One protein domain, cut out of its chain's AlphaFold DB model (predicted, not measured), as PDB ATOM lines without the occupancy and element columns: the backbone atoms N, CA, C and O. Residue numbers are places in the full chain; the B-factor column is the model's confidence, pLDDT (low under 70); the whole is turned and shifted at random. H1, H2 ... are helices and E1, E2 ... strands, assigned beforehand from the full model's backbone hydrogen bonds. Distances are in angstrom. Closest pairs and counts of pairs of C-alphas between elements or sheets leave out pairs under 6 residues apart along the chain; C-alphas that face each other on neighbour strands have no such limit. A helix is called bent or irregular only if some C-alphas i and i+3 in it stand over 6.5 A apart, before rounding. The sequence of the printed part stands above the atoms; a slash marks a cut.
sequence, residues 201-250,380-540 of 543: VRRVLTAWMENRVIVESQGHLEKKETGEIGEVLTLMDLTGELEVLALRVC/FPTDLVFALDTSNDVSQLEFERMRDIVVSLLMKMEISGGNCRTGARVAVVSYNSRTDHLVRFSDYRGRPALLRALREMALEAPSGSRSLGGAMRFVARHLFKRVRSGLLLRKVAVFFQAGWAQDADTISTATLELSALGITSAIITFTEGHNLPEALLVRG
ATOM      1  N   VAL A 201     537.832 226.471 470.598       35.94
ATOM      2  CA  VAL A 201     538.312 226.148 469.240       35.94
ATOM      3  C   VAL A 201     537.258 226.501 468.190       35.94
ATOM      4  O   VAL A 201     537.580 227.127 467.183       35.94
ATOM      5  N   ARG A 202     535.982 226.195 468.452       39.09
ATOM      6  CA  ARG A 202     534.859 226.557 467.583       39.09
ATOM      7  C   ARG A 202     534.728 228.070 467.426       39.09
ATOM      8  O   ARG A 202     534.634 228.538 466.300       39.09
ATOM      9  N   ARG A 203     534.794 228.842 468.518       42.62
ATOM     10  CA  ARG A 203     534.754 230.318 468.470       42.62
ATOM     11  C   ARG A 203     535.935 230.914 467.704       42.62
ATOM     12  O   ARG A 203     535.720 231.814 466.898       42.62
ATOM     13  N   VAL A 204     537.148 230.399 467.915       38.41
ATOM     14  CA  VAL A 204     538.357 230.812 467.179       38.41
ATOM     15  C   VAL A 204     538.195 230.528 465.682       38.41
ATOM     16  O   VAL A 204     538.420 231.421 464.867       38.41
ATOM     17  N   LEU A 205     537.727 229.331 465.311       36.91
ATOM     18  CA  LEU A 205     537.477 228.954 463.917       36.91
ATOM     19  C   LEU A 205     536.359 229.785 463.271       36.91
ATOM     20  O   LEU A 205     536.508 230.193 462.122       36.91
ATOM     21  N   THR A 206     535.263 230.080 463.980       39.84
ATOM     22  CA  THR A 206     534.178 230.925 463.452       39.84
ATOM     23  C   THR A 206     534.657 232.362 463.217       39.84
ATOM     24  O   THR A 206     534.493 232.874 462.112       39.84
ATOM     25  N   ALA A 207     535.334 232.983 464.188       41.66
ATOM     26  CA  ALA A 207     535.893 234.332 464.042       41.66
ATOM     27  C   ALA A 207     536.911 234.425 462.882       41.66
ATOM     28  O   ALA A 207     536.892 235.358 462.073       41.66
ATOM     29  N   TRP A 208     537.749 233.396 462.732       35.34
ATOM     30  CA  TRP A 208     538.720 233.282 461.646       35.34
ATOM     31  C   TRP A 208     538.082 233.051 460.266       35.34
ATOM     32  O   TRP A 208     538.524 233.647 459.277       35.34
ATOM     33  N   MET A 209     537.005 232.260 460.176       29.70
ATOM     34  CA  MET A 209     536.222 232.144 458.939       29.70
ATOM     35  C   MET A 209     535.586 233.487 458.542       29.70
ATOM     36  O   MET A 209     535.558 233.803 457.353       29.70
ATOM     37  N   GLU A 210     535.184 234.316 459.511       41.03
ATOM     38  CA  GLU A 210     534.639 235.666 459.294       41.03
ATOM     39  C   GLU A 210     535.690 236.767 459.002       41.03
ATOM     40  O   GLU A 210     535.320 237.936 458.843       41.03
ATOM     41  N   ASN A 211     536.986 236.431 458.885       44.75
ATOM     42  CA  ASN A 211     538.108 237.373 458.675       44.75
ATOM     43  C   ASN A 211     538.335 238.385 459.828       44.75
ATOM     44  O   ASN A 211     538.850 239.490 459.609       44.75
ATOM     45  N   ARG A 212     537.966 238.015 461.064       47.66
ATOM     46  CA  ARG A 212     537.951 238.897 462.246       47.66
ATOM     47  C   ARG A 212     538.735 238.289 463.402       47.66
ATOM     48  O   ARG A 212     538.368 237.232 463.896       47.66
ATOM     49  N   VAL A 213     539.775 238.972 463.878       47.81
ATOM     50  CA  VAL A 213     540.503 238.539 465.082       47.81
ATOM     51  C   VAL A 213     540.869 239.740 465.950       47.81
ATOM     52  O   VAL A 213     541.666 240.571 465.533       47.81
ATOM     53  N   ILE A 214     540.328 239.853 467.163       47.16
ATOM     54  CA  ILE A 214     540.816 240.836 468.144       47.16
ATOM     55  C   ILE A 214     541.617 240.129 469.227       47.16
ATOM     56  O   ILE A 214     541.140 239.138 469.773       47.16
ATOM     57  N   VAL A 215     542.798 240.664 469.546       45.50
ATOM     58  CA  VAL A 215     543.691 240.173 470.604       45.50
ATOM     59  C   VAL A 215     543.632 241.102 471.802       45.50
ATOM     60  O   VAL A 215     544.000 242.273 471.705       45.50
ATOM     61  N   GLU A 216     543.218 240.557 472.938       41.00
ATOM     62  CA  GLU A 216     543.354 241.188 474.247       41.00
ATOM     63  C   GLU A 216     544.649 240.675 474.898       41.00
ATOM     64  O   GLU A 216     544.770 239.478 475.156       41.00
ATOM     65  N   SER A 217     545.622 241.561 475.144       38.00
ATOM     66  CA  SER A 217     546.879 241.224 475.831       38.00
ATOM     67  C   SER A 217     546.953 241.961 477.170       38.00
ATOM     68  O   SER A 217     547.091 243.183 477.216       38.00
ATOM     69  N   GLN A 218     546.835 241.208 478.267       35.47
ATOM     70  CA  GLN A 218     546.881 241.727 479.635       35.47
ATOM     71  C   GLN A 218     548.276 241.519 480.241       35.47
ATOM     72  O   GLN A 218     548.598 240.405 480.652       35.47
ATOM     73  N   GLY A 219     549.077 242.581 480.373       36.97
ATOM     74  CA  GLY A 219     550.359 242.475 481.075       36.97
ATOM     75  C   GLY A 219     551.401 243.539 480.740       36.97
ATOM     76  O   GLY A 219     551.125 244.527 480.052       36.97
ATOM     77  N   HIS A 220     552.599 243.323 481.280       31.30
ATOM     78  CA  HIS A 220     553.839 244.055 481.017       31.30
ATOM     79  C   HIS A 220     554.820 243.066 480.368       31.30
ATOM     80  O   HIS A 220     554.746 241.877 480.671       31.30
ATOM     81  N   LEU A 221     555.716 243.538 479.495       33.38
ATOM     82  CA  LEU A 221     556.379 242.728 478.457       33.38
ATOM     83  C   LEU A 221     557.243 241.544 478.973       33.38
ATOM     84  O   LEU A 221     558.474 241.600 478.991       33.38
ATOM     85  N   GLU A 222     556.613 240.430 479.335       30.33
ATOM     86  CA  GLU A 222     557.283 239.147 479.538       30.33
ATOM     87  C   GLU A 222     557.372 238.371 478.218       30.33
ATOM     88  O   GLU A 222     556.522 238.486 477.334       30.33
ATOM     89  N   LYS A 223     558.386 237.503 478.087       31.56
ATOM     90  CA  LYS A 223     558.600 236.684 476.875       31.56
ATOM     91  C   LYS A 223     557.358 235.875 476.455       31.56
ATOM     92  O   LYS A 223     557.228 235.572 475.269       31.56
ATOM     93  N   LYS A 224     556.457 235.563 477.397       33.22
ATOM     94  CA  LYS A 224     555.208 234.815 477.182       33.22
ATOM     95  C   LYS A 224     554.217 235.557 476.262       33.22
ATOM     96  O   LYS A 224     553.675 234.929 475.359       33.22
ATOM     97  N   GLU A 225     554.085 236.885 476.371       38.09
ATOM     98  CA  GLU A 225     553.188 237.688 475.508       38.09
ATOM     99  C   GLU A 225     553.600 237.636 474.025       38.09
ATOM    100  O   GLU A 225     552.762 237.624 473.124       38.09
ATOM    101  N   THR A 226     554.908 237.545 473.741       39.12
ATOM    102  CA  THR A 226     555.413 237.380 472.361       39.12
ATOM    103  C   THR A 226     555.143 235.987 471.772       39.12
ATOM    104  O   THR A 226     555.293 235.795 470.558       39.12
ATOM    105  N   GLY A 227     554.760 235.034 472.631       40.19
ATOM    106  CA  GLY A 227     554.199 233.734 472.277       40.19
ATOM    107  C   GLY A 227     552.727 233.862 471.899       40.19
ATOM    108  O   GLY A 227     552.392 233.540 470.772       40.19
ATOM    109  N   GLU A 228     551.887 234.436 472.764       43.75
ATOM    110  CA  GLU A 228     550.438 234.612 472.526       43.75
ATOM    111  C   GLU A 228     550.135 235.484 471.291       43.75
ATOM    112  O   GLU A 228     549.332 235.120 470.434       43.75
ATOM    113  N   ILE A 229     550.842 236.608 471.126       45.75
ATOM    114  CA  ILE A 229     550.757 237.421 469.901       45.75
ATOM    115  C   ILE A 229     551.313 236.633 468.699       45.75
ATOM    116  O   ILE A 229     550.826 236.777 467.579       45.75
ATOM    117  N   GLY A 230     552.306 235.765 468.918       43.06
ATOM    118  CA  GLY A 230     552.793 234.820 467.913       43.06
ATOM    119  C   GLY A 230     551.719 233.824 467.471       43.06
ATOM    120  O   GLY A 230     551.528 233.672 466.272       43.06
ATOM    121  N   GLU A 231     550.988 233.225 468.411       45.53
ATOM    122  CA  GLU A 231     549.888 232.284 468.167       45.53
ATOM    123  C   GLU A 231     548.724 232.941 467.427       45.53
ATOM    124  O   GLU A 231     548.179 232.369 466.486       45.53
ATOM    125  N   VAL A 232     548.364 234.183 467.759       44.16
ATOM    126  CA  VAL A 232     547.334 234.869 466.970       44.16
ATOM    127  C   VAL A 232     547.820 235.170 465.552       44.16
ATOM    128  O   VAL A 232     547.046 235.107 464.597       44.16
ATOM    129  N   LEU A 233     549.101 235.461 465.360       48.03
ATOM    130  CA  LEU A 233     549.615 235.818 464.039       48.03
ATOM    131  C   LEU A 233     550.030 234.596 463.205       48.03
ATOM    132  O   LEU A 233     550.108 234.723 461.984       48.03
ATOM    133  N   THR A 234     550.195 233.416 463.811       44.47
ATOM    134  CA  THR A 234     550.159 232.117 463.116       44.47
ATOM    135  C   THR A 234     548.722 231.724 462.767       44.47
ATOM    136  O   THR A 234     548.488 231.271 461.651       44.47
ATOM    137  N   LEU A 235     547.726 232.008 463.623       39.06
ATOM    138  CA  LEU A 235     546.298 231.884 463.275       39.06
ATOM    139  C   LEU A 235     545.902 232.818 462.112       39.06
ATOM    140  O   LEU A 235     545.138 232.423 461.233       39.06
ATOM    141  N   MET A 236     546.468 234.029 462.039       44.47
ATOM    142  CA  MET A 236     546.368 234.924 460.871       44.47
ATOM    143  C   MET A 236     547.327 234.558 459.717       44.47
ATOM    144  O   MET A 236     547.372 235.278 458.718       44.47
ATOM    145  N   ASP A 237     548.104 233.476 459.838       52.19
ATOM    146  CA  ASP A 237     549.057 232.963 458.838       52.19
ATOM    147  C   ASP A 237     550.137 233.990 458.393       52.19
ATOM    148  O   ASP A 237     550.758 233.896 457.331       52.19
ATOM    149  N   LEU A 238     550.398 235.016 459.207       49.03
ATOM    150  CA  LEU A 238     551.344 236.093 458.898       49.03
ATOM    151  C   LEU A 238     552.808 235.668 459.047       49.03
ATOM    152  O   LEU A 238     553.661 236.165 458.311       49.03
ATOM    153  N   THR A 239     553.104 234.742 459.958       45.31
ATOM    154  CA  THR A 239     554.455 234.195 460.171       45.31
ATOM    155  C   THR A 239     554.900 233.244 459.057       45.31
ATOM    156  O   THR A 239     556.099 233.041 458.881       45.31
ATOM    157  N   GLY A 240     553.961 232.694 458.277       42.78
ATOM    158  CA  GLY A 240     554.246 231.684 457.256       42.78
ATOM    159  C   GLY A 240     554.577 230.299 457.824       42.78
ATOM    160  O   GLY A 240     555.193 229.493 457.127       42.78
ATOM    161  N   GLU A 241     554.188 230.019 459.070       40.88
ATOM    162  CA  GLU A 241     554.221 228.667 459.632       40.88
ATOM    163  C   GLU A 241     553.073 227.849 459.016       40.88
ATOM    164  O   GLU A 241     551.906 227.975 459.386       40.88
ATOM    165  N   LEU A 242     553.419 227.059 457.991       42.62
ATOM    166  CA  LEU A 242     552.488 226.222 457.238       42.62
ATOM    167  C   LEU A 242     551.799 225.197 458.147       42.62
ATOM    168  O   LEU A 242     552.386 224.163 458.433       42.62
ATOM    169  N   GLU A 243     550.523 225.423 458.458       37.94
ATOM    170  CA  GLU A 243     549.563 224.352 458.783       37.94
ATOM    171  C   GLU A 243     548.106 224.848 458.697       37.94
ATOM    172  O   GLU A 243     547.258 224.209 458.067       37.94
ATOM    173  N   VAL A 244     547.814 226.046 459.215       35.25
ATOM    174  CA  VAL A 244     546.428 226.534 459.387       35.25
ATOM    175  C   VAL A 244     545.696 226.795 458.054       35.25
ATOM    176  O   VAL A 244     544.519 226.457 457.919       35.25
ATOM    177  N   LEU A 245     546.375 227.300 457.010       38.28
ATOM    178  CA  LEU A 245     545.775 227.414 455.664       38.28
ATOM    179  C   LEU A 245     545.564 226.063 454.963       38.28
ATOM    180  O   LEU A 245     544.714 225.962 454.078       38.28
ATOM    181  N   ALA A 246     546.328 225.021 455.308       35.38
ATOM    182  CA  ALA A 246     546.052 223.678 454.805       35.38
ATOM    183  C   ALA A 246     544.776 223.129 455.446       35.38
ATOM    184  O   ALA A 246     543.900 222.649 454.729       35.38
ATOM    185  N   LEU A 247     544.632 223.318 456.758       34.81
ATOM    186  CA  LEU A 247     543.415 223.000 457.496       34.81
ATOM    187  C   LEU A 247     542.190 223.773 456.982       34.81
ATOM    188  O   LEU A 247     541.156 223.138 456.812       34.81
ATOM    189  N   ARG A 248     542.290 225.070 456.632       38.22
ATOM    190  CA  ARG A 248     541.151 225.828 456.057       38.22
ATOM    191  C   ARG A 248     540.536 225.125 454.850       38.22
ATOM    192  O   ARG A 248     539.363 224.768 454.850       38.22
ATOM    193  N   VAL A 249     541.374 224.912 453.839       39.53
ATOM    194  CA  VAL A 249     540.961 224.415 452.523       39.53
ATOM    195  C   VAL A 249     540.551 222.941 452.606       39.53
ATOM    196  O   VAL A 249     539.588 222.531 451.961       39.53
ATOM    197  N   CYS A 250     541.215 222.144 453.452       36.16
ATOM    198  CA  CYS A 250     540.806 220.763 453.704       36.16
ATOM    199  C   CYS A 250     539.468 220.669 454.456       36.16
ATOM    200  O   CYS A 250     538.652 219.824 454.100       36.16
ATOM    201  N   PHE A 380     553.265 233.550 450.136       59.81
ATOM    202  CA  PHE A 380     552.258 234.228 449.333       59.81
ATOM    203  C   PHE A 380     552.520 235.738 449.360       59.81
ATOM    204  O   PHE A 380     552.769 236.285 450.445       59.81
ATOM    205  N   PRO A 381     552.479 236.430 448.203       77.19
ATOM    206  CA  PRO A 381     552.562 237.881 448.171       77.19
ATOM    207  C   PRO A 381     551.598 238.443 449.214       77.19
ATOM    208  O   PRO A 381     550.421 238.083 449.226       77.19
ATOM    209  N   THR A 382     552.108 239.256 450.136       83.75
ATOM    210  CA  THR A 382     551.310 239.768 451.253       83.75
ATOM    211  C   THR A 382     551.475 241.277 451.331       83.75
ATOM    212  O   THR A 382     552.592 241.784 451.431       83.75
ATOM    213  N   ASP A 383     550.363 241.996 451.281       89.81
ATOM    214  CA  ASP A 383     550.309 243.432 451.524       89.81
ATOM    215  C   ASP A 383     549.844 243.627 452.973       89.81
ATOM    216  O   ASP A 383     548.684 243.363 453.295       89.81
ATOM    217  N   LEU A 384     550.766 244.026 453.853       92.19
ATOM    218  CA  LEU A 384     550.548 244.140 455.297       92.19
ATOM    219  C   LEU A 384     550.536 245.608 455.737       92.19
ATOM    220  O   LEU A 384     551.467 246.360 455.447       92.19
ATOM    221  N   VAL A 385     549.498 246.006 456.466       96.19
ATOM    222  CA  VAL A 385     549.367 247.337 457.068       96.19
ATOM    223  C   VAL A 385     549.356 247.213 458.584       96.19
ATOM    224  O   VAL A 385     548.567 246.442 459.122       96.19
ATOM    225  N   PHE A 386     550.169 248.021 459.261       96.62
ATOM    226  CA  PHE A 386     550.035 248.284 460.694       96.62
ATOM    227  C   PHE A 386     549.492 249.697 460.919       96.62
ATOM    228  O   PHE A 386     549.980 250.646 460.308       96.62
ATOM    229  N   ALA A 387     548.506 249.850 461.796       97.31
ATOM    230  CA  ALA A 387     548.002 251.144 462.241       97.31
ATOM    231  C   ALA A 387     548.276 251.314 463.739       97.31
ATOM    232  O   ALA A 387     547.813 250.505 464.540       97.31
ATOM    233  N   LEU A 388     549.054 252.332 464.098       95.75
ATOM    234  CA  LEU A 388     549.470 252.638 465.466       95.75
ATOM    235  C   LEU A 388     548.585 253.748 466.037       95.75
ATOM    236  O   LEU A 388     548.402 254.777 465.388       95.75
ATOM    237  N   ASP A 389     548.070 253.549 467.245       94.44
ATOM    238  CA  ASP A 389     547.302 254.565 467.964       94.44
ATOM    239  C   ASP A 389     548.233 255.692 468.442       94.44
ATOM    240  O   ASP A 389     549.283 255.438 469.036       94.44
ATOM    241  N   THR A 390     547.867 256.940 468.162       94.81
ATOM    242  CA  THR A 390     548.620 258.148 468.545       94.81
ATOM    243  C   THR A 390     547.704 259.242 469.109       94.81
ATOM    244  O   THR A 390     548.016 260.433 469.007       94.81
ATOM    245  N   SER A 391     546.539 258.864 469.651       93.94
ATOM    246  CA  SER A 391     545.587 259.797 470.267       93.94
ATOM    247  C   SER A 391     546.092 260.415 471.579       93.94
ATOM    248  O   SER A 391     547.056 259.953 472.181       93.94
ATOM    249  N   ASN A 392     545.407 261.470 472.035       91.94
ATOM    250  CA  ASN A 392     545.734 262.263 473.235       91.94
ATOM    251  C   ASN A 392     546.042 261.451 474.512       91.94
ATOM    252  O   ASN A 392     546.768 261.930 475.377       91.94
ATOM    253  N   ASP A 393     545.417 260.284 474.674       89.38
ATOM    254  CA  ASP A 393     545.502 259.418 475.853       89.38
ATOM    255  C   ASP A 393     546.560 258.305 475.729       89.38
ATOM    256  O   ASP A 393     546.716 257.524 476.661       89.38
ATOM    257  N   VAL A 394     547.298 258.240 474.615       90.94
ATOM    258  CA  VAL A 394     548.391 257.279 474.406       90.94
ATOM    259  C   VAL A 394     549.673 257.790 475.064       90.94
ATOM    260  O   VAL A 394     550.195 258.848 474.706       90.94
ATOM    261  N   SER A 395     550.227 257.020 475.999       90.31
ATOM    262  CA  SER A 395     551.544 257.298 476.574       90.31
ATOM    263  C   SER A 395     552.690 256.874 475.644       90.31
ATOM    264  O   SER A 395     552.558 255.968 474.818       90.31
ATOM    265  N   GLN A 396     553.870 257.475 475.839       91.00
ATOM    266  CA  GLN A 396     555.110 257.070 475.157       91.00
ATOM    267  C   GLN A 396     555.368 255.557 475.294       91.00
ATOM    268  O   GLN A 396     555.722 254.907 474.316       91.00
ATOM    269  N   LEU A 397     555.138 254.988 476.484       89.75
ATOM    270  CA  LEU A 397     555.362 253.569 476.772       89.75
ATOM    271  C   LEU A 397     554.414 252.654 475.977       89.75
ATOM    272  O   LEU A 397     554.830 251.603 475.495       89.75
ATOM    273  N   GLU A 398     553.149 253.045 475.816       89.12
ATOM    274  CA  GLU A 398     552.184 252.290 475.004       89.12
ATOM    275  C   GLU A 398     552.535 252.357 473.516       89.12
ATOM    276  O   GLU A 398     552.473 251.338 472.826       89.12
ATOM    277  N   PHE A 399     552.974 253.520 473.022       91.88
ATOM    278  CA  PHE A 399     553.461 253.649 471.648       91.88
ATOM    279  C   PHE A 399     554.717 252.810 471.390       91.88
ATOM    280  O   PHE A 399     554.784 252.086 470.395       91.88
ATOM    281  N   GLU A 400     555.686 252.840 472.305       91.62
ATOM    282  CA  GLU A 400     556.881 251.997 472.240       91.62
ATOM    283  C   GLU A 400     556.521 250.508 472.267       91.62
ATOM    284  O   GLU A 400     557.046 249.748 471.455       91.62
ATOM    285  N   ARG A 401     555.546 250.092 473.089       86.31
ATOM    286  CA  ARG A 401     555.020 248.717 473.087       86.31
ATOM    287  C   ARG A 401     554.421 248.328 471.731       86.31
ATOM    288  O   ARG A 401     554.746 247.259 471.215       86.31
ATOM    289  N   MET A 402     553.584 249.180 471.133       90.62
ATOM    290  CA  MET A 402     553.007 248.940 469.799       90.62
ATOM    291  C   MET A 402     554.100 248.794 468.728       90.62
ATOM    292  O   MET A 402     554.112 247.822 467.968       90.62
ATOM    293  N   ARG A 403     555.059 249.726 468.708       92.94
ATOM    294  CA  ARG A 403     556.226 249.724 467.813       92.94
ATOM    295  C   ARG A 403     557.070 248.458 467.975       92.94
ATOM    296  O   ARG A 403     557.436 247.833 466.979       92.94
ATOM    297  N   ASP A 404     557.362 248.057 469.208       87.12
ATOM    298  CA  ASP A 404     558.242 246.927 469.507       87.12
ATOM    299  C   ASP A 404     557.581 245.582 469.183       87.12
ATOM    300  O   ASP A 404     558.265 244.661 468.720       87.12
ATOM    301  N   ILE A 405     556.249 245.487 469.299       82.44
ATOM    302  CA  ILE A 405     555.484 244.373 468.730       82.44
ATOM    303  C   ILE A 405     555.674 244.360 467.210       82.44
ATOM    304  O   ILE A 405     556.193 243.373 466.696       82.44
ATOM    305  N   VAL A 406     555.372 245.447 466.484       88.25
ATOM    306  CA  VAL A 406     555.546 245.509 465.014       88.25
ATOM    307  C   VAL A 406     556.961 245.102 464.581       88.25
ATOM    308  O   VAL A 406     557.120 244.271 463.683       88.25
ATOM    309  N   VAL A 407     557.997 245.612 465.250       88.12
ATOM    310  CA  VAL A 407     559.400 245.231 465.020       88.12
ATOM    311  C   VAL A 407     559.617 243.727 465.235       88.12
ATOM    312  O   VAL A 407     560.235 243.078 464.389       88.12
ATOM    313  N   SER A 408     559.090 243.158 466.320       82.81
ATOM    314  CA  SER A 408     559.220 241.731 466.655       82.81
ATOM    315  C   SER A 408     558.515 240.811 465.653       82.81
ATOM    316  O   SER A 408     559.021 239.730 465.344       82.81
ATOM    317  N   LEU A 409     557.386 241.242 465.088       79.12
ATOM    318  CA  LEU A 409     556.676 240.510 464.034       79.12
ATOM    319  C   LEU A 409     557.468 240.518 462.732       79.12
ATOM    320  O   LEU A 409     557.757 239.471 462.156       79.12
ATOM    321  N   LEU A 410     557.912 241.701 462.313       86.00
ATOM    322  CA  LEU A 410     558.695 241.884 461.095       86.00
ATOM    323  C   LEU A 410     560.078 241.221 461.159       86.00
ATOM    324  O   LEU A 410     560.685 240.983 460.117       86.00
ATOM    325  N   MET A 411     560.576 240.872 462.351       83.25
ATOM    326  CA  MET A 411     561.731 239.985 462.494       83.25
ATOM    327  C   MET A 411     561.441 238.542 462.073       83.25
ATOM    328  O   MET A 411     562.331 237.922 461.490       83.25
ATOM    329  N   LYS A 412     560.245 238.013 462.356       77.00
ATOM    330  CA  LYS A 412     559.847 236.628 462.045       77.00
ATOM    331  C   LYS A 412     559.353 236.452 460.599       77.00
ATOM    332  O   LYS A 412     559.283 235.330 460.118       77.00
ATOM    333  N   MET A 413     559.036 237.545 459.901       76.00
ATOM    334  CA  MET A 413     558.458 237.528 458.551       76.00
ATOM    335  C   MET A 413     559.488 237.695 457.419       76.00
ATOM    336  O   MET A 413     560.442 238.470 457.517       76.00
ATOM    337  N   GLU A 414     559.229 237.042 456.283       79.38
ATOM    338  CA  GLU A 414     559.966 237.246 455.029       79.38
ATOM    339  C   GLU A 414     559.517 238.560 454.358       79.38
ATOM    340  O   GLU A 414     558.423 238.642 453.793       79.38
ATOM    341  N   ILE A 415     560.349 239.606 454.422       84.94
ATOM    342  CA  ILE A 415     560.034 240.937 453.873       84.94
ATOM    343  C   ILE A 415     560.608 241.096 452.465       84.94
ATOM    344  O   ILE A 415     561.814 240.972 452.249       84.94
ATOM    345  N   SER A 416     559.743 241.457 451.519       81.19
ATOM    346  CA  SER A 416     560.030 241.575 450.089       81.19
ATOM    347  C   SER A 416     561.211 242.528 449.817       81.19
ATOM    348  O   SER A 416     561.121 243.747 449.982       81.19
ATOM    349  N   GLY A 417     562.352 241.954 449.417       67.31
ATOM    350  CA  GLY A 417     563.627 242.662 449.226       67.31
ATOM    351  C   GLY A 417     563.814 243.356 447.873       67.31
ATOM    352  O   GLY A 417     564.806 244.054 447.678       67.31
ATOM    353  N   GLY A 418     562.898 243.177 446.919       61.16
ATOM    354  CA  GLY A 418     563.071 243.675 445.554       61.16
ATOM    355  C   GLY A 418     561.848 243.459 444.667       61.16
ATOM    356  O   GLY A 418     560.720 243.429 445.145       61.16
ATOM    357  N   ASN A 419     562.071 243.300 443.362       52.22
ATOM    358  CA  ASN A 419     560.993 243.172 442.371       52.22
ATOM    359  C   ASN A 419     560.305 241.788 442.378       52.22
ATOM    360  O   ASN A 419     559.317 241.594 441.670       52.22
ATOM    361  N   CYS A 420     560.818 240.821 443.147       51.50
ATOM    362  CA  CYS A 420     560.179 239.519 443.306       51.50
ATOM    363  C   CYS A 420     558.882 239.660 444.118       51.50
ATOM    364  O   CYS A 420     558.843 240.370 445.123       51.50
ATOM    365  N   ARG A 421     557.810 238.982 443.692       57.44
ATOM    366  CA  ARG A 421     556.489 239.092 444.337       57.44
ATOM    367  C   ARG A 421     556.405 238.367 445.689       57.44
ATOM    368  O   ARG A 421     555.467 238.629 446.432       57.44
ATOM    369  N   THR A 422     557.368 237.502 446.001       67.19
ATOM    370  CA  THR A 422     557.448 236.734 447.253       67.19
ATOM    371  C   THR A 422     557.652 237.638 448.473       67.19
ATOM    372  O   THR A 422     558.328 238.674 448.396       67.19
ATOM    373  N   GLY A 423     557.088 237.215 449.605       76.25
ATOM    374  CA  GLY A 423     557.216 237.897 450.892       76.25
ATOM    375  C   GLY A 423     556.270 239.088 451.066       76.25
ATOM    376  O   GLY A 423     555.600 239.545 450.132       76.25
ATOM    377  N   ALA A 424     556.228 239.599 452.293       84.75
ATOM    378  CA  ALA A 424     555.387 240.722 452.672       84.75
ATOM    379  C   ALA A 424     555.996 242.063 452.235       84.75
ATOM    380  O   ALA A 424     557.197 242.292 452.395       84.75
ATOM    381  N   ARG A 425     555.169 242.983 451.732       88.75
ATOM    382  CA  ARG A 425     555.475 244.421 451.745       88.75
ATOM    383  C   ARG A 425     554.641 245.088 452.831       88.75
ATOM    384  O   ARG A 425     553.512 244.675 453.083       88.75
ATOM    385  N   VAL A 426     555.209 246.107 453.466       92.56
ATOM    386  CA  VAL A 426     554.682 246.665 454.713       92.56
ATOM    387  C   VAL A 426     554.423 248.153 454.549       92.56
ATOM    388  O   VAL A 426     555.240 248.864 453.966       92.56
ATOM    389  N   ALA A 427     553.295 248.615 455.072       95.06
ATOM    390  CA  ALA A 427     553.024 250.019 455.335       95.06
ATOM    391  C   ALA A 427     552.667 250.185 456.817       95.06
ATOM    392  O   ALA A 427     552.109 249.278 457.434       95.06
ATOM    393  N   VAL A 428     552.990 251.345 457.379       97.12
ATOM    394  CA  VAL A 428     552.664 251.709 458.759       97.12
ATOM    395  C   VAL A 428     552.034 253.094 458.756       97.12
ATOM    396  O   VAL A 428     552.539 254.016 458.113       97.12
ATOM    397  N   VAL A 429     550.913 253.237 459.450       97.25
ATOM    398  CA  VAL A 429     550.215 254.510 459.638       97.25
ATOM    399  C   VAL A 429     550.089 254.812 461.125       97.25
ATOM    400  O   VAL A 429     549.927 253.894 461.923       97.25
ATOM    401  N   SER A 430     550.155 256.085 461.494       96.00
ATOM    402  CA  SER A 430     549.638 256.569 462.774       96.00
ATOM    403  C   SER A 430     548.165 256.924 462.602       96.00
ATOM    404  O   SER A 430     547.731 257.283 461.501       96.00
ATOM    405  N   TYR A 431     547.380 256.838 463.671       95.56
ATOM    406  CA  TYR A 431     546.034 257.388 463.666       95.56
ATOM    407  C   TYR A 431     545.633 258.020 464.996       95.56
ATOM    408  O   TYR A 431     545.998 257.582 466.083       95.56
ATOM    409  N   ASN A 432     544.810 259.053 464.874       93.88
ATOM    410  CA  ASN A 432     544.099 259.709 465.957       93.88
ATOM    411  C   ASN A 432     542.712 260.109 465.428       93.88
ATOM    412  O   ASN A 432     541.928 259.229 465.070       93.88
ATOM    413  N   SER A 433     542.426 261.409 465.311       92.56
ATOM    414  CA  SER A 433     541.281 261.949 464.574       92.56
ATOM    415  C   SER A 433     541.512 261.954 463.056       92.56
ATOM    416  O   SER A 433     540.577 262.163 462.282       92.56
ATOM    417  N   ARG A 434     542.760 261.735 462.627       93.25
ATOM    418  CA  ARG A 434     543.209 261.577 461.238       93.25
ATOM    419  C   ARG A 434     544.060 260.312 461.112       93.25
ATOM    420  O   ARG A 434     544.242 259.579 462.083       93.25
ATOM    421  N   THR A 435     544.532 260.009 459.907       95.75
ATOM    422  CA  THR A 435     545.411 258.862 459.650       95.75
ATOM    423  C   THR A 435     546.532 259.301 458.726       95.75
ATOM    424  O   THR A 435     546.267 259.740 457.606       95.75
ATOM    425  N   ASP A 436     547.766 259.169 459.196       94.50
ATOM    426  CA  ASP A 436     548.958 259.698 458.544       94.50
ATOM    427  C   ASP A 436     549.965 258.577 458.256       94.50
ATOM    428  O   ASP A 436     550.028 257.556 458.941       94.50
ATOM    429  N   HIS A 437     550.741 258.727 457.183       94.81
ATOM    430  CA  HIS A 437     551.699 257.706 456.761       94.81
ATOM    431  C   HIS A 437     553.032 257.857 457.495       94.81
ATOM    432  O   HIS A 437     553.771 258.796 457.213       94.81
ATOM    433  N   LEU A 438     553.378 256.875 458.333       94.94
ATOM    434  CA  LEU A 438     554.727 256.722 458.892       94.94
ATOM    435  C   LEU A 438     555.645 255.965 457.919       94.94
ATOM    436  O   LEU A 438     556.815 256.294 457.763       94.94
ATOM    437  N   VAL A 439     555.097 254.948 457.243       95.06
ATOM    438  CA  VAL A 439     555.772 254.141 456.220       95.06
ATOM    439  C   VAL A 439     554.782 253.785 455.121       95.06
ATOM    440  O   VAL A 439     553.719 253.221 455.382       95.06
ATOM    441  N   ARG A 440     555.132 254.033 453.862       93.75
ATOM    442  CA  ARG A 440     554.387 253.535 452.701       93.75
ATOM    443  C   ARG A 440     555.039 252.262 452.171       93.75
ATOM    444  O   ARG A 440     556.246 252.061 452.285       93.75
ATOM    445  N   PHE A 441     554.253 251.460 451.454       90.38
ATOM    446  CA  PHE A 441     554.710 250.252 450.749       90.38
ATOM    447  C   PHE A 441     555.888 250.460 449.770       90.38
ATOM    448  O   PHE A 441     556.438 249.481 449.266       90.38
ATOM    449  N   SER A 442     556.205 251.709 449.423       88.62
ATOM    450  CA  SER A 442     557.281 252.118 448.517       88.62
ATOM    451  C   SER A 442     558.613 252.411 449.206       88.62
ATOM    452  O   SER A 442     559.643 252.356 448.536       88.62
ATOM    453  N   ASP A 443     558.592 252.762 450.493       90.06
ATOM    454  CA  ASP A 443     559.644 253.603 451.080       90.06
ATOM    455  C   ASP A 443     560.871 252.785 451.491       90.06
ATOM    456  O   ASP A 443     562.008 253.223 451.316       90.06
ATOM    457  N   TYR A 444     560.650 251.549 451.947       88.62
ATOM    458  CA  TYR A 444     561.710 250.613 452.312       88.62
ATOM    459  C   TYR A 444     561.595 249.316 451.515       88.62
ATOM    460  O   TYR A 444     560.518 248.737 451.370       88.62
ATOM    461  N   ARG A 445     562.739 248.827 451.027       81.81
ATOM    462  CA  ARG A 445     562.871 247.513 450.389       81.81
ATOM    463  C   ARG A 445     563.668 246.592 451.303       81.81
ATOM    464  O   ARG A 445     564.781 246.929 451.702       81.81
ATOM    465  N   GLY A 446     563.107 245.423 451.599       83.06
ATOM    466  CA  GLY A 446     563.719 244.427 452.475       83.06
ATOM    467  C   GLY A 446     563.723 244.790 453.965       83.06
ATOM    468  O   GLY A 446     563.584 245.941 454.382       83.06
ATOM    469  N   ARG A 447     563.907 243.752 454.785       88.88
ATOM    470  CA  ARG A 447     563.800 243.810 456.251       88.88
ATOM    471  C   ARG A 447     564.739 244.825 456.942       88.88
ATOM    472  O   ARG A 447     564.254 245.537 457.817       88.88
ATOM    473  N   PRO A 448     566.048 244.945 456.611       91.19
ATOM    474  CA  PRO A 448     566.979 245.731 457.433       91.19
ATOM    475  C   PRO A 448     566.707 247.240 457.457       91.19
ATOM    476  O   PRO A 448     566.882 247.867 458.498       91.19
ATOM    477  N   ALA A 449     566.284 247.822 456.330       91.56
ATOM    478  CA  ALA A 449     565.981 249.250 456.241       91.56
ATOM    479  C   ALA A 449     564.669 249.585 456.968       91.56
ATOM    480  O   ALA A 449     564.634 250.509 457.777       91.56
ATOM    481  N   LEU A 450     563.633 248.763 456.754       93.56
ATOM    482  CA  LEU A 450     562.338 248.879 457.424       93.56
ATOM    483  C   LEU A 450     562.470 248.777 458.954       93.56
ATOM    484  O   LEU A 450     561.956 249.628 459.673       93.56
ATOM    485  N   LEU A 451     563.200 247.773 459.460       94.56
ATOM    486  CA  LEU A 451     563.410 247.602 460.904       94.56
ATOM    487  C   LEU A 451     564.222 248.738 461.538       94.56
ATOM    488  O   LEU A 451     564.074 248.977 462.733       94.56
ATOM    489  N   ARG A 452     565.097 249.414 460.781       94.75
ATOM    490  CA  ARG A 452     565.826 250.585 461.284       94.75
ATOM    491  C   ARG A 452     564.872 251.761 461.473       94.75
ATOM    492  O   ARG A 452     564.742 252.237 462.593       94.75
ATOM    493  N   ALA A 453     564.144 252.124 460.416       94.62
ATOM    494  CA  ALA A 453     563.172 253.211 460.452       94.62
ATOM    495  C   ALA A 453     562.131 253.019 461.565       94.62
ATOM    496  O   ALA A 453     561.852 253.947 462.310       94.62
ATOM    497  N   LEU A 454     561.614 251.797 461.738       94.25
ATOM    498  CA  LEU A 454     560.643 251.494 462.794       94.25
ATOM    499  C   LEU A 454     561.192 251.671 464.210       94.25
ATOM    500  O   LEU A 454     560.447 252.100 465.076       94.25
ATOM    501  N   ARG A 455     562.469 251.360 464.463       94.00
ATOM    502  CA  ARG A 455     563.094 251.556 465.786       94.00
ATOM    503  C   ARG A 455     563.392 253.019 466.094       94.00
ATOM    504  O   ARG A 455     563.442 253.387 467.259       94.00
ATOM    505  N   GLU A 456     563.615 253.818 465.057       92.50
ATOM    506  CA  GLU A 456     563.881 255.256 465.156       92.50
ATOM    507  C   GLU A 456     562.583 256.077 465.333       92.50
ATOM    508  O   GLU A 456     562.655 257.263 465.639       92.50
ATOM    509  N   MET A 457     561.398 255.457 465.209       91.69
ATOM    510  CA  MET A 457     560.115 256.111 465.496       91.69
ATOM    511  C   MET A 457     559.902 256.357 466.994       91.69
ATOM    512  O   MET A 457     560.022 255.451 467.828       91.69
ATOM    513  N   ALA A 458     559.461 257.576 467.290       89.31
ATOM    514  CA  ALA A 458     558.936 258.020 468.575       89.31
ATOM    515  C   ALA A 458     557.531 258.621 468.388       89.31
ATOM    516  O   ALA A 458     557.135 258.958 467.272       89.31
ATOM    517  N   LEU A 459     556.782 258.758 469.484       88.56
ATOM    518  CA  LEU A 459     555.477 259.408 469.484       88.56
ATOM    519  C   LEU A 459     555.659 260.931 469.394       88.56
ATOM    520  O   LEU A 459     555.952 261.595 470.389       88.56
ATOM    521  N   GLU A 460     555.483 261.498 468.203       77.50
ATOM    522  CA  GLU A 460     555.461 262.952 468.030       77.50
ATOM    523  C   GLU A 460     554.155 263.530 468.598       77.50
ATOM    524  O   GLU A 460     553.138 263.559 467.914       77.50
ATOM    525  N   ALA A 461     554.208 263.968 469.862       78.44
ATOM    526  CA  ALA A 461     553.161 264.692 470.596       78.44
ATOM    527  C   ALA A 461     551.733 264.092 470.458       78.44
ATOM    528  O   ALA A 461     551.002 264.470 469.532       78.44
ATOM    529  N   PRO A 462     551.287 263.214 471.389       79.50
ATOM    530  CA  PRO A 462     549.958 262.603 471.314       79.50
ATOM    531  C   PRO A 462     548.875 263.674 471.169       79.50
ATOM    532  O   PRO A 462     548.798 264.626 471.948       79.50
ATOM    533  N   SER A 463     548.078 263.542 470.112       83.50
ATOM    534  CA  SER A 463     547.170 264.589 469.644       83.50
ATOM    535  C   SER A 463     545.920 263.980 469.014       83.50
ATOM    536  O   SER A 463     545.961 262.880 468.473       83.50
ATOM    537  N   GLY A 464     544.791 264.691 469.067       88.69
ATOM    538  CA  GLY A 464     543.506 264.243 468.520       88.69
ATOM    539  C   GLY A 464     542.794 263.145 469.330       88.69
ATOM    540  O   GLY A 464     543.377 262.431 470.144       88.69
ATOM    541  N   SER A 465     541.486 263.008 469.103       91.56
ATOM    542  CA  SER A 465     540.655 261.934 469.663       91.56
ATOM    543  C   SER A 465     540.808 260.639 468.863       91.56
ATOM    544  O   SER A 465     540.873 260.684 467.640       91.56
ATOM    545  N   ARG A 466     540.812 259.478 469.526       92.25
ATOM    546  CA  ARG A 466     540.904 258.158 468.877       92.25
ATOM    547  C   ARG A 466     539.738 257.910 467.911       92.25
ATOM    548  O   ARG A 466     538.597 257.852 468.350       92.25
ATOM    549  N   SER A 467     540.022 257.676 466.627       93.50
ATOM    550  CA  SER A 467     539.025 257.315 465.604       93.50
ATOM    551  C   SER A 467     539.388 256.013 464.871       93.50
ATOM    552  O   SER A 467     539.723 256.005 463.684       93.50
ATOM    553  N   LEU A 468     539.309 254.876 465.574       93.25
ATOM    554  CA  LEU A 468     539.670 253.565 465.010       93.25
ATOM    555  C   LEU A 468     538.821 253.206 463.774       93.25
ATOM    556  O   LEU A 468     539.367 252.871 462.725       93.25
ATOM    557  N   GLY A 469     537.493 253.356 463.841       93.88
ATOM    558  CA  GLY A 469     536.614 253.107 462.690       93.88
ATOM    559  C   GLY A 469     536.846 254.068 461.511       93.88
ATOM    560  O   GLY A 469     536.530 253.733 460.366       93.88
ATOM    561  N   GLY A 470     537.422 255.250 461.753       95.31
ATOM    562  CA  GLY A 470     537.913 256.154 460.711       95.31
ATOM    563  C   GLY A 470     539.179 255.610 460.045       95.31
ATOM    564  O   GLY A 470     539.216 255.452 458.822       95.31
ATOM    565  N   ALA A 471     540.177 255.235 460.851       96.44
ATOM    566  CA  ALA A 471     541.442 254.661 460.393       96.44
ATOM    567  C   ALA A 471     541.252 253.357 459.597       96.44
ATOM    568  O   ALA A 471     541.850 253.182 458.534       96.44
ATOM    569  N   MET A 472     540.356 252.472 460.042       95.75
ATOM    570  CA  MET A 472     540.016 251.227 459.341       95.75
ATOM    571  C   MET A 472     539.484 251.484 457.922       95.75
ATOM    572  O   MET A 472     539.967 250.880 456.960       95.75
ATOM    573  N   ARG A 473     538.562 252.445 457.757       95.75
ATOM    574  CA  ARG A 473     538.064 252.854 456.428       95.75
ATOM    575  C   ARG A 473     539.124 253.578 455.604       95.75
ATOM    576  O   ARG A 473     539.173 253.409 454.386       95.75
ATOM    577  N   PHE A 474     539.993 254.372 456.233       96.50
ATOM    578  CA  PHE A 474     541.108 255.008 455.532       96.50
ATOM    579  C   PHE A 474     542.044 253.956 454.920       96.50
ATOM    580  O   PHE A 474     542.359 254.037 453.730       96.50
ATOM    581  N   VAL A 475     542.414 252.934 455.697       96.06
ATOM    582  CA  VAL A 475     543.232 251.798 455.250       96.06
ATOM    583  C   VAL A 475     542.562 251.035 454.105       96.06
ATOM    584  O   VAL A 475     543.197 250.835 453.066       96.06
ATOM    585  N   ALA A 476     541.276 250.695 454.247       93.19
ATOM    586  CA  ALA A 476     540.477 250.043 453.209       93.19
ATOM    587  C   ALA A 476     540.503 250.811 451.870       93.19
ATOM    588  O   ALA A 476     540.829 250.247 450.823       93.19
ATOM    589  N   ARG A 477     540.210 252.118 451.908       93.06
ATOM    590  CA  ARG A 477     539.976 252.953 450.714       93.06
ATOM    591  C   ARG A 477     541.239 253.514 450.063       93.06
ATOM    592  O   ARG A 477     541.202 253.842 448.876       93.06
ATOM    593  N   HIS A 478     542.339 253.655 450.808       93.12
ATOM    594  CA  HIS A 478     543.547 254.342 450.329       93.12
ATOM    595  C   HIS A 478     544.764 253.423 450.247       93.12
ATOM    596  O   HIS A 478     545.403 253.368 449.194       93.12
ATOM    597  N   LEU A 479     545.077 252.669 451.309       93.62
ATOM    598  CA  LEU A 479     546.272 251.820 451.328       93.62
ATOM    599  C   LEU A 479     546.097 250.594 450.426       93.62
ATOM    600  O   LEU A 479     546.972 250.308 449.606       93.62
ATOM    601  N   PHE A 480     544.944 249.925 450.493       90.00
ATOM    602  CA  PHE A 480     544.669 248.746 449.665       90.00
ATOM    603  C   PHE A 480     544.156 249.061 448.241       90.00
ATOM    604  O   PHE A 480     543.887 248.146 447.464       90.00
ATOM    605  N   LYS A 481     544.095 250.340 447.839       83.44
ATOM    606  CA  LYS A 481     543.630 250.759 446.500       83.44
ATOM    607  C   LYS A 481     544.606 250.432 445.364       83.44
ATOM    608  O   LYS A 481     544.186 250.225 444.230       83.44
ATOM    609  N   ARG A 482     545.915 250.419 445.641       77.94
ATOM    610  CA  ARG A 482     546.984 250.114 444.663       77.94
ATOM    611  C   ARG A 482     547.834 248.942 445.156       77.94
ATOM    612  O   ARG A 482     549.027 249.065 445.459       77.94
ATOM    613  N   VAL A 483     547.164 247.806 445.294       74.75
ATOM    614  CA  VAL A 483     547.751 246.528 445.711       74.75
ATOM    615  C   VAL A 483     548.379 245.775 444.544       74.75
ATOM    616  O   VAL A 483     548.105 246.068 443.381       74.75
ATOM    617  N   ARG A 484     549.247 244.803 444.842       71.38
ATOM    618  CA  ARG A 484     549.811 243.915 443.812       71.38
ATOM    619  C   ARG A 484     548.684 243.063 443.201       71.38
ATOM    620  O   ARG A 484     548.109 242.232 443.889       71.38
ATOM    621  N   SER A 485     548.380 243.199 441.912       60.66
ATOM    622  CA  SER A 485     547.381 242.331 441.268       60.66
ATOM    623  C   SER A 485     547.865 240.875 441.194       60.66
ATOM    624  O   SER A 485     548.965 240.600 440.702       60.66
ATOM    625  N   GLY A 486     547.056 239.930 441.675       60.81
ATOM    626  CA  GLY A 486     547.344 238.498 441.602       60.81
ATOM    627  C   GLY A 486     546.336 237.651 442.376       60.81
ATOM    628  O   GLY A 486     545.905 238.048 443.455       60.81
ATOM    629  N   LEU A 487     546.014 236.471 441.835       54.41
ATOM    630  CA  LEU A 487     545.023 235.520 442.368       54.41
ATOM    631  C   LEU A 487     545.298 235.083 443.823       54.41
ATOM    632  O   LEU A 487     544.383 234.705 444.539       54.41
ATOM    633  N   LEU A 488     546.565 235.136 444.244       66.81
ATOM    634  CA  LEU A 488     547.059 234.649 445.535       66.81
ATOM    635  C   LEU A 488     547.684 235.775 446.390       66.81
ATOM    636  O   LEU A 488     548.565 235.514 447.209       66.81
ATOM    637  N   LEU A 489     547.296 237.040 446.170       76.62
ATOM    638  CA  LEU A 489     547.674 238.140 447.067       76.62
ATOM    639  C   LEU A 489     546.847 238.064 448.357       76.62
ATOM    640  O   LEU A 489     545.622 238.143 448.308       76.62
ATOM    641  N   ARG A 490     547.517 238.065 449.510       81.31
ATOM    642  CA  ARG A 490     546.876 238.297 450.812       81.31
ATOM    643  C   ARG A 490     546.936 239.781 451.180       81.31
ATOM    644  O   ARG A 490     547.990 240.405 451.055       81.31
ATOM    645  N   LYS A 491     545.823 240.342 451.652       87.81
ATOM    646  CA  LYS A 491     545.739 241.704 452.203       87.81
ATOM    647  C   LYS A 491     545.472 241.587 453.699       87.81
ATOM    648  O   LYS A 491     544.469 240.983 454.070       87.81
ATOM    649  N   VAL A 492     546.336 242.145 454.544       88.88
ATOM    650  CA  VAL A 492     546.171 242.047 456.001       88.88
ATOM    651  C   VAL A 492     546.370 243.401 456.670       88.88
ATOM    652  O   VAL A 492     547.341 244.102 456.385       88.88
ATOM    653  N   ALA A 493     545.453 243.770 457.561       93.38
ATOM    654  CA  ALA A 493     545.490 245.018 458.313       93.38
ATOM    655  C   ALA A 493     545.443 244.740 459.820       93.38
ATOM    656  O   ALA A 493     544.496 244.128 460.309       93.38
ATOM    657  N   VAL A 494     546.455 245.197 460.551       92.19
ATOM    658  CA  VAL A 494     546.557 245.067 462.008       92.19
ATOM    659  C   VAL A 494     546.490 246.461 462.622       92.19
ATOM    660  O   VAL A 494     547.334 247.312 462.346       92.19
ATOM    661  N   PHE A 495     545.481 246.699 463.448       94.00
ATOM    662  CA  PHE A 495     545.247 247.960 464.142       94.00
ATOM    663  C   PHE A 495     545.602 247.783 465.614       94.00
ATOM    664  O   PHE A 495     545.100 246.867 466.254       94.00
ATOM    665  N   PHE A 496     546.445 248.637 466.173       91.88
ATOM    666  CA  PHE A 496     546.674 248.665 467.612       91.88
ATOM    667  C   PHE A 496     545.790 249.728 468.253       91.88
ATOM    668  O   PHE A 496     545.616 250.793 467.676       91.88
ATOM    669  N   GLN A 497     545.268 249.448 469.444       90.38
ATOM    670  CA  GLN A 497     544.476 250.377 470.241       90.38
ATOM    671  C   GLN A 497     544.985 250.370 471.686       90.38
ATOM    672  O   GLN A 497     544.906 249.342 472.363       90.38
ATOM    673  N   ALA A 498     545.471 251.513 472.173       86.88
ATOM    674  CA  ALA A 498     545.943 251.619 473.553       86.88
ATOM    675  C   ALA A 498     544.766 251.765 474.532       86.88
ATOM    676  O   ALA A 498     544.582 250.924 475.410       86.88
ATOM    677  N   GLY A 499     543.928 252.787 474.334       82.38
ATOM    678  CA  GLY A 499     542.815 253.122 475.226       82.38
ATOM    679  C   GLY A 499     541.436 252.624 474.778       82.38
ATOM    680  O   GLY A 499     541.288 251.697 473.983       82.38
ATOM    681  N   TRP A 500     540.395 253.272 475.302       80.94
ATOM    682  CA  TRP A 500     538.994 252.910 475.070       80.94
ATOM    683  C   TRP A 500     538.529 253.278 473.654       80.94
ATOM    684  O   TRP A 500     538.787 254.393 473.183       80.94
ATOM    685  N   ALA A 501     537.778 252.385 473.004       78.06
ATOM    686  CA  ALA A 501     537.016 252.701 471.800       78.06
ATOM    687  C   ALA A 501     535.751 253.500 472.156       78.06
ATOM    688  O   ALA A 501     534.987 253.105 473.035       78.06
ATOM    689  N   GLN A 502     535.498 254.604 471.452       76.06
ATOM    690  CA  GLN A 502     534.267 255.392 471.630       76.06
ATOM    691  C   GLN A 502     533.171 255.007 470.616       76.06
ATOM    692  O   GLN A 502     531.989 255.091 470.932       76.06
ATOM    693  N   ASP A 503     533.556 254.495 469.440       77.69
ATOM    694  CA  ASP A 503     532.682 254.410 468.261       77.69
ATOM    695  C   ASP A 503     532.446 252.964 467.762       77.69
ATOM    696  O   ASP A 503     532.752 252.636 466.607       77.69
ATOM    697  N   ALA A 504     531.908 252.085 468.615       79.38
ATOM    698  CA  ALA A 504     531.714 250.651 468.333       79.38
ATOM    699  C   ALA A 504     530.943 250.349 467.025       79.38
ATOM    700  O   ALA A 504     531.313 249.436 466.277       79.38
ATOM    701  N   ASP A 505     529.927 251.150 466.691       84.06
ATOM    702  CA  ASP A 505     529.165 251.017 465.437       84.06
ATOM    703  C   ASP A 505     530.035 251.300 464.206       84.06
ATOM    704  O   ASP A 505     529.962 250.612 463.179       84.06
ATOM    705  N   THR A 506     530.912 252.306 464.303       88.38
ATOM    706  CA  THR A 506     531.791 252.690 463.194       88.38
ATOM    707  C   THR A 506     532.883 251.656 462.954       88.38
ATOM    708  O   THR A 506     533.233 251.422 461.797       88.38
ATOM    709  N   ILE A 507     533.363 251.011 464.023       89.19
ATOM    710  CA  ILE A 507     534.305 249.890 463.980       89.19
ATOM    711  C   ILE A 507     533.625 248.698 463.307       89.19
ATOM    712  O   ILE A 507     534.122 248.216 462.297       89.19
ATOM    713  N   SER A 508     532.435 248.298 463.770       87.19
ATOM    714  CA  SER A 508     531.650 247.201 463.177       87.19
ATOM    715  C   SER A 508     531.400 247.399 461.676       87.19
ATOM    716  O   SER A 508     531.611 246.487 460.873       87.19
ATOM    717  N   THR A 509     531.029 248.620 461.279       89.44
ATOM    718  CA  THR A 509     530.845 248.999 459.869       89.44
ATOM    719  C   THR A 509     532.155 248.914 459.076       89.44
ATOM    720  O   THR A 509     532.167 248.421 457.951       89.44
ATOM    721  N   ALA A 510     533.272 249.380 459.643       92.06
ATOM    722  CA  ALA A 510     534.569 249.343 458.974       92.06
ATOM    723  C   ALA A 510     535.136 247.916 458.856       92.06
ATOM    724  O   ALA A 510     535.760 247.592 457.848       92.06
ATOM    725  N   THR A 511     534.871 247.040 459.828       86.88
ATOM    726  CA  THR A 511     535.197 245.606 459.768       86.88
ATOM    727  C   THR A 511     534.447 244.906 458.633       86.88
ATOM    728  O   THR A 511     535.031 244.095 457.916       86.88
ATOM    729  N   LEU A 512     533.161 245.227 458.435       85.25
ATOM    730  CA  LEU A 512     532.390 244.740 457.284       85.25
ATOM    731  C   LEU A 512     532.993 245.231 455.958       85.25
ATOM    732  O   LEU A 512     533.158 244.432 455.040       85.25
ATOM    733  N   GLU A 513     533.386 246.505 455.877       90.19
ATOM    734  CA  GLU A 513     534.021 247.086 454.684       90.19
ATOM    735  C   GLU A 513     535.382 246.435 454.358       90.19
ATOM    736  O   GLU A 513     535.656 246.120 453.201       90.19
ATOM    737  N   LEU A 514     536.219 246.165 455.368       87.06
ATOM    738  CA  LEU A 514     537.487 245.441 455.199       87.06
ATOM    739  C   LEU A 514     537.259 244.002 454.708       87.06
ATOM    740  O   LEU A 514     537.903 243.575 453.747       87.06
ATOM    741  N   SER A 515     536.313 243.281 455.318       83.38
ATOM    742  CA  SER A 515     535.992 241.896 454.947       83.38
ATOM    743  C   SER A 515     535.451 241.796 453.513       83.38
ATOM    744  O   SER A 515     535.933 240.974 452.735       83.38
ATOM    745  N   ALA A 516     534.555 242.709 453.109       85.12
ATOM    746  CA  ALA A 516     534.032 242.790 451.740       85.12
ATOM    747  C   ALA A 516     535.125 243.038 450.679       85.12
ATOM    748  O   ALA A 516     535.011 242.582 449.545       85.12
ATOM    749  N   LEU A 517     536.220 243.715 451.044       87.06
ATOM    750  CA  LEU A 517     537.376 243.948 450.169       87.06
ATOM    751  C   LEU A 517     538.413 242.808 450.193       87.06
ATOM    752  O   LEU A 517     539.488 242.942 449.588       87.06
ATOM    753  N   GLY A 518     538.130 241.705 450.892       81.44
ATOM    754  CA  GLY A 518     539.059 240.590 451.084       81.44
ATOM    755  C   GLY A 518     540.299 240.979 451.895       81.44
ATOM    756  O   GLY A 518     541.397 240.512 451.594       81.44
ATOM    757  N   ILE A 519     540.150 241.894 452.858       86.12
ATOM    758  CA  ILE A 519     541.215 242.313 453.774       86.12
ATOM    759  C   ILE A 519     540.983 241.620 455.117       86.12
ATOM    760  O   ILE A 519     540.051 241.961 455.844       86.12
ATOM    761  N   THR A 520     541.845 240.665 455.465       83.19
ATOM    762  CA  THR A 520     541.843 240.060 456.803       83.19
ATOM    763  C   THR A 520     542.263 241.125 457.811       83.19
ATOM    764  O   THR A 520     543.298 241.774 457.638       83.19
ATOM    765  N   SER A 521     541.462 241.338 458.855       84.44
ATOM    766  CA  SER A 521     541.690 242.425 459.809       84.44
ATOM    767  C   SER A 521     541.838 241.921 461.237       84.44
ATOM    768  O   SER A 521     541.095 241.032 461.660       84.44
ATOM    769  N   ALA A 522     542.761 242.526 461.983       85.12
ATOM    770  CA  ALA A 522     542.864 242.331 463.418       85.12
ATOM    771  C   ALA A 522     543.011 243.636 464.188       85.12
ATOM    772  O   ALA A 522     543.610 244.590 463.695       85.12
ATOM    773  N   ILE A 523     542.487 243.650 465.413       86.25
ATOM    774  CA  ILE A 523     542.687 244.741 466.370       86.25
ATOM    775  C   ILE A 523     543.438 244.163 467.575       86.25
ATOM    776  O   ILE A 523     543.061 243.121 468.095       86.25
ATOM    777  N   ILE A 524     544.516 244.803 468.012       83.38
ATOM    778  CA  ILE A 524     545.302 244.406 469.184       83.38
ATOM    779  C   ILE A 524     545.110 245.484 470.242       83.38
ATOM    780  O   ILE A 524     545.349 246.659 469.968       83.38
ATOM    781  N   THR A 525     544.682 245.098 471.442       83.12
ATOM    782  CA  THR A 525     544.442 246.036 472.542       83.12
ATOM    783  C   THR A 525     545.104 245.601 473.844       83.12
ATOM    784  O   THR A 525     545.222 244.408 474.135       83.12
ATOM    785  N   PHE A 526     545.551 246.594 474.614       74.19
ATOM    786  CA  PHE A 526     546.261 246.420 475.887       74.19
ATOM    787  C   PHE A 526     545.416 246.805 477.109       74.19
ATOM    788  O   PHE A 526     545.876 246.665 478.240       74.19
ATOM    789  N   THR A 527     544.196 247.314 476.901       67.94
ATOM    790  CA  THR A 527     543.282 247.709 477.980       67.94
ATOM    791  C   THR A 527     542.095 246.756 478.073       67.94
ATOM    792  O   THR A 527     541.456 246.434 477.078       67.94
ATOM    793  N   GLU A 528     541.746 246.334 479.291       60.28
ATOM    794  CA  GLU A 528     540.550 245.507 479.544       60.28
ATOM    795  C   GLU A 528     539.248 246.274 479.229       60.28
ATOM    796  O   GLU A 528     538.247 245.695 478.820       60.28
ATOM    797  N   GLY A 529     539.269 247.605 479.373       59.75
ATOM    798  CA  GLY A 529     538.160 248.513 479.053       59.75
ATOM    799  C   GLY A 529     538.062 248.905 477.574       59.75
ATOM    800  O   GLY A 529     537.600 249.994 477.261       59.75
ATOM    801  N   HIS A 530     538.522 248.062 476.649       68.94
ATOM    802  CA  HIS A 530     538.689 248.416 475.233       68.94
ATOM    803  C   HIS A 530     537.393 248.814 474.498       68.94
ATOM    804  O   HIS A 530     537.479 249.492 473.474       68.94
ATOM    805  N   ASN A 531     536.211 248.430 475.008       72.38
ATOM    806  CA  ASN A 531     534.879 248.750 474.459       72.38
ATOM    807  C   ASN A 531     534.710 248.389 472.962       72.38
ATOM    808  O   ASN A 531     534.050 249.082 472.185       72.38
ATOM    809  N   LEU A 532     535.348 247.293 472.547       75.31
ATOM    810  CA  LEU A 532     535.221 246.721 471.207       75.31
ATOM    811  C   LEU A 532     534.025 245.748 471.195       75.31
ATOM    812  O   LEU A 532     533.781 245.090 472.208       75.31
ATOM    813  N   PRO A 533     533.278 245.625 470.080       68.81
ATOM    814  CA  PRO A 533     532.140 244.709 469.995       68.81
ATOM    815  C   PRO A 533     532.527 243.261 470.338       68.81
ATOM    816  O   PRO A 533     533.440 242.712 469.722       68.81
ATOM    817  N   GLU A 534     531.800 242.611 471.257       63.38
ATOM    818  CA  GLU A 534     532.120 241.244 471.721       63.38
ATOM    819  C   GLU A 534     532.203 240.213 470.586       63.38
ATOM    820  O   GLU A 534     533.024 239.300 470.639       63.38
ATOM    821  N   ALA A 535     531.405 240.392 469.527       54.88
ATOM    822  CA  ALA A 535     531.409 239.551 468.328       54.88
ATOM    823  C   ALA A 535     532.743 239.563 467.550       54.88
ATOM    824  O   ALA A 535     532.921 238.774 466.627       54.88
ATOM    825  N   LEU A 536     533.670 240.461 467.894       57.31
ATOM    826  CA  LEU A 536     535.006 240.538 467.310       57.31
ATOM    827  C   LEU A 536     536.098 239.991 468.257       57.31
ATOM    828  O   LEU A 536     537.227 239.778 467.820       57.31
ATOM    829  N   LEU A 537     535.789 239.755 469.541       56.47
ATOM    830  CA  LEU A 537     536.770 239.409 470.577       56.47
ATOM    831  C   LEU A 537     537.194 237.934 470.541       56.47
ATOM    832  O   LEU A 537     536.395 237.032 470.811       56.47
ATOM    833  N   VAL A 538     538.495 237.698 470.340       52.50
ATOM    834  CA  VAL A 538     539.144 236.404 470.579       52.50
ATOM    835  C   VAL A 538     540.001 236.529 471.839       52.50
ATOM    836  O   VAL A 538     541.122 237.030 471.817       52.50
ATOM    837  N   ARG A 539     539.461 236.086 472.981       46.28
ATOM    838  CA  ARG A 539     540.215 236.088 474.243       46.28
ATOM    839  C   ARG A 539     541.381 235.105 474.170       46.28
ATOM    840  O   ARG A 539     541.154 233.910 473.982       46.28
ATOM    841  N   GLY A 540     542.595 235.603 474.407       40.62
ATOM    842  CA  GLY A 540     543.750 234.765 474.714       40.62
ATOM    843  C   GLY A 540     543.463 233.944 475.971       40.62
ATOM    844  O   GLY A 540     543.176 234.491 477.037       40.62
TER     845      GLY A 540
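AT A GLANCE: This is residues 201 to 250 and 380 to 540 of the 543 residues of the protein "Collagen alpha-4(VI) chain-like protein" of Camelus ferus (UniProt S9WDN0). A strongly twisted sheet of seven strands forms the core, with H1, H2, H4 and H5 on one face and H6 and H7 side by side on the other, where the sheet curls round H6. The short helix H3 is set off from the sheet. The printed part has 211 residues, with seven named helices and seven named strands in the order H1 E1 H2 H3 E2 H4 E3 E4 H5 H6 E5 H7 E6 E7. The sheet runs E4 E3 E2 E5 E6 E1 E7 and is mixed, as is the class, helices and strands. The whole is compact, with a radius of gyration of the C-alphas of 15.9 A and spans of 40 by 40 by 36 A.

HOW THE PARTS SIT: H1, residues 201 to 209, is on the sheet at a height of 6.0 A, over none of its strands; its closest C-alphas to E7, residues 537 to 539, are those of Val 204 and Val 538, 6.6 A apart. E1, residues 212 to 216, is the parallel neighbour of E7, with N 538 and O 214 at 3.1 A. H2, residues 225 to 235, is on the same face as H1 at a height of 10.2 A. H3, residues 244 to 250, is not on the sheet; it is close to H2 but not clearly touching, with C-alphas 235 and 244 at 6.6 A. E2, residues 382 to 389, H4, residues 396 to 412, and E3, residues 424 to 431, form a strand-helix-strand unit, two parallel neighbour strands with a helix between, and its crossover is right-handed. N 386 of E2 and O 427 of E3 are 2.9 A apart. H4 lies over E2, at 6 degrees on the local plane, and over E5, residues 490 to 497. E4, residues 435 to 439, forms an antiparallel hairpin with E3, with N 428 and O 439 at 2.8 A. H5, residues 447 to 456, touches H4 at a shallow tilt of 8 degrees, opposite ways, closest at C-alphas 407 and 451, 6.2 A. H6, residues 468 to 482, is on the opposite face; it is irregular, but only just, with C-alphas 479 and 482 at 6.9 A. E5 is parallel to E2, with N 387 and O 494 at 2.8 A. H7, residues 504 to 516, touches H6 at a shallow tilt of 20 degrees, the same way, closest at C-alphas 469 and 507, 4.2 A. E5, H7 and E6, residues 519 to 525, form a second strand-helix-strand unit, and its crossover is right-handed; N 495 of E5 and O 522 of E6 are 2.8 A apart. E6 is also parallel to E1, with N 215 and O 523 at 2.9 A. In H1, H2, H5 and H7 every O i to N i+4 pair is within hydrogen-bond range; in H3 it is 2 of 3, in H4 12 of 13, in H6 7 of 11.

IN THESE COORDINATES: H1 begins at C-alpha 201, at (538.312, 226.148, 469.240). The longest helix, H4, spans 24.7 A, H6 21.9 A and H7 18.5 A. Of the strands, E5 spans 23.0 A, E2 22.7 A, E3 22.0 A and E6 19.4 A. E2 begins at C-alpha 382, at (551.310, 239.768, 451.253), and E7 ends at C-alpha 539, at (540.215, 236.088, 474.243).

THE WHOLE: The two C-alphas farthest apart, those of Cys 250 and Ala 461, are 48.7 A apart. Residues 251 to 379 are not printed, and C-alphas 250 and 380 are 18.2 A apart across this cut. The links H4 to E3, H5 to H6 and E6 to E7 are long. The mean pLDDT of the printed part is 73.6; under 70 are residues 201 to 250, 380, 417 to 422, 485 to 488, 527 to 530 and 533 to 540.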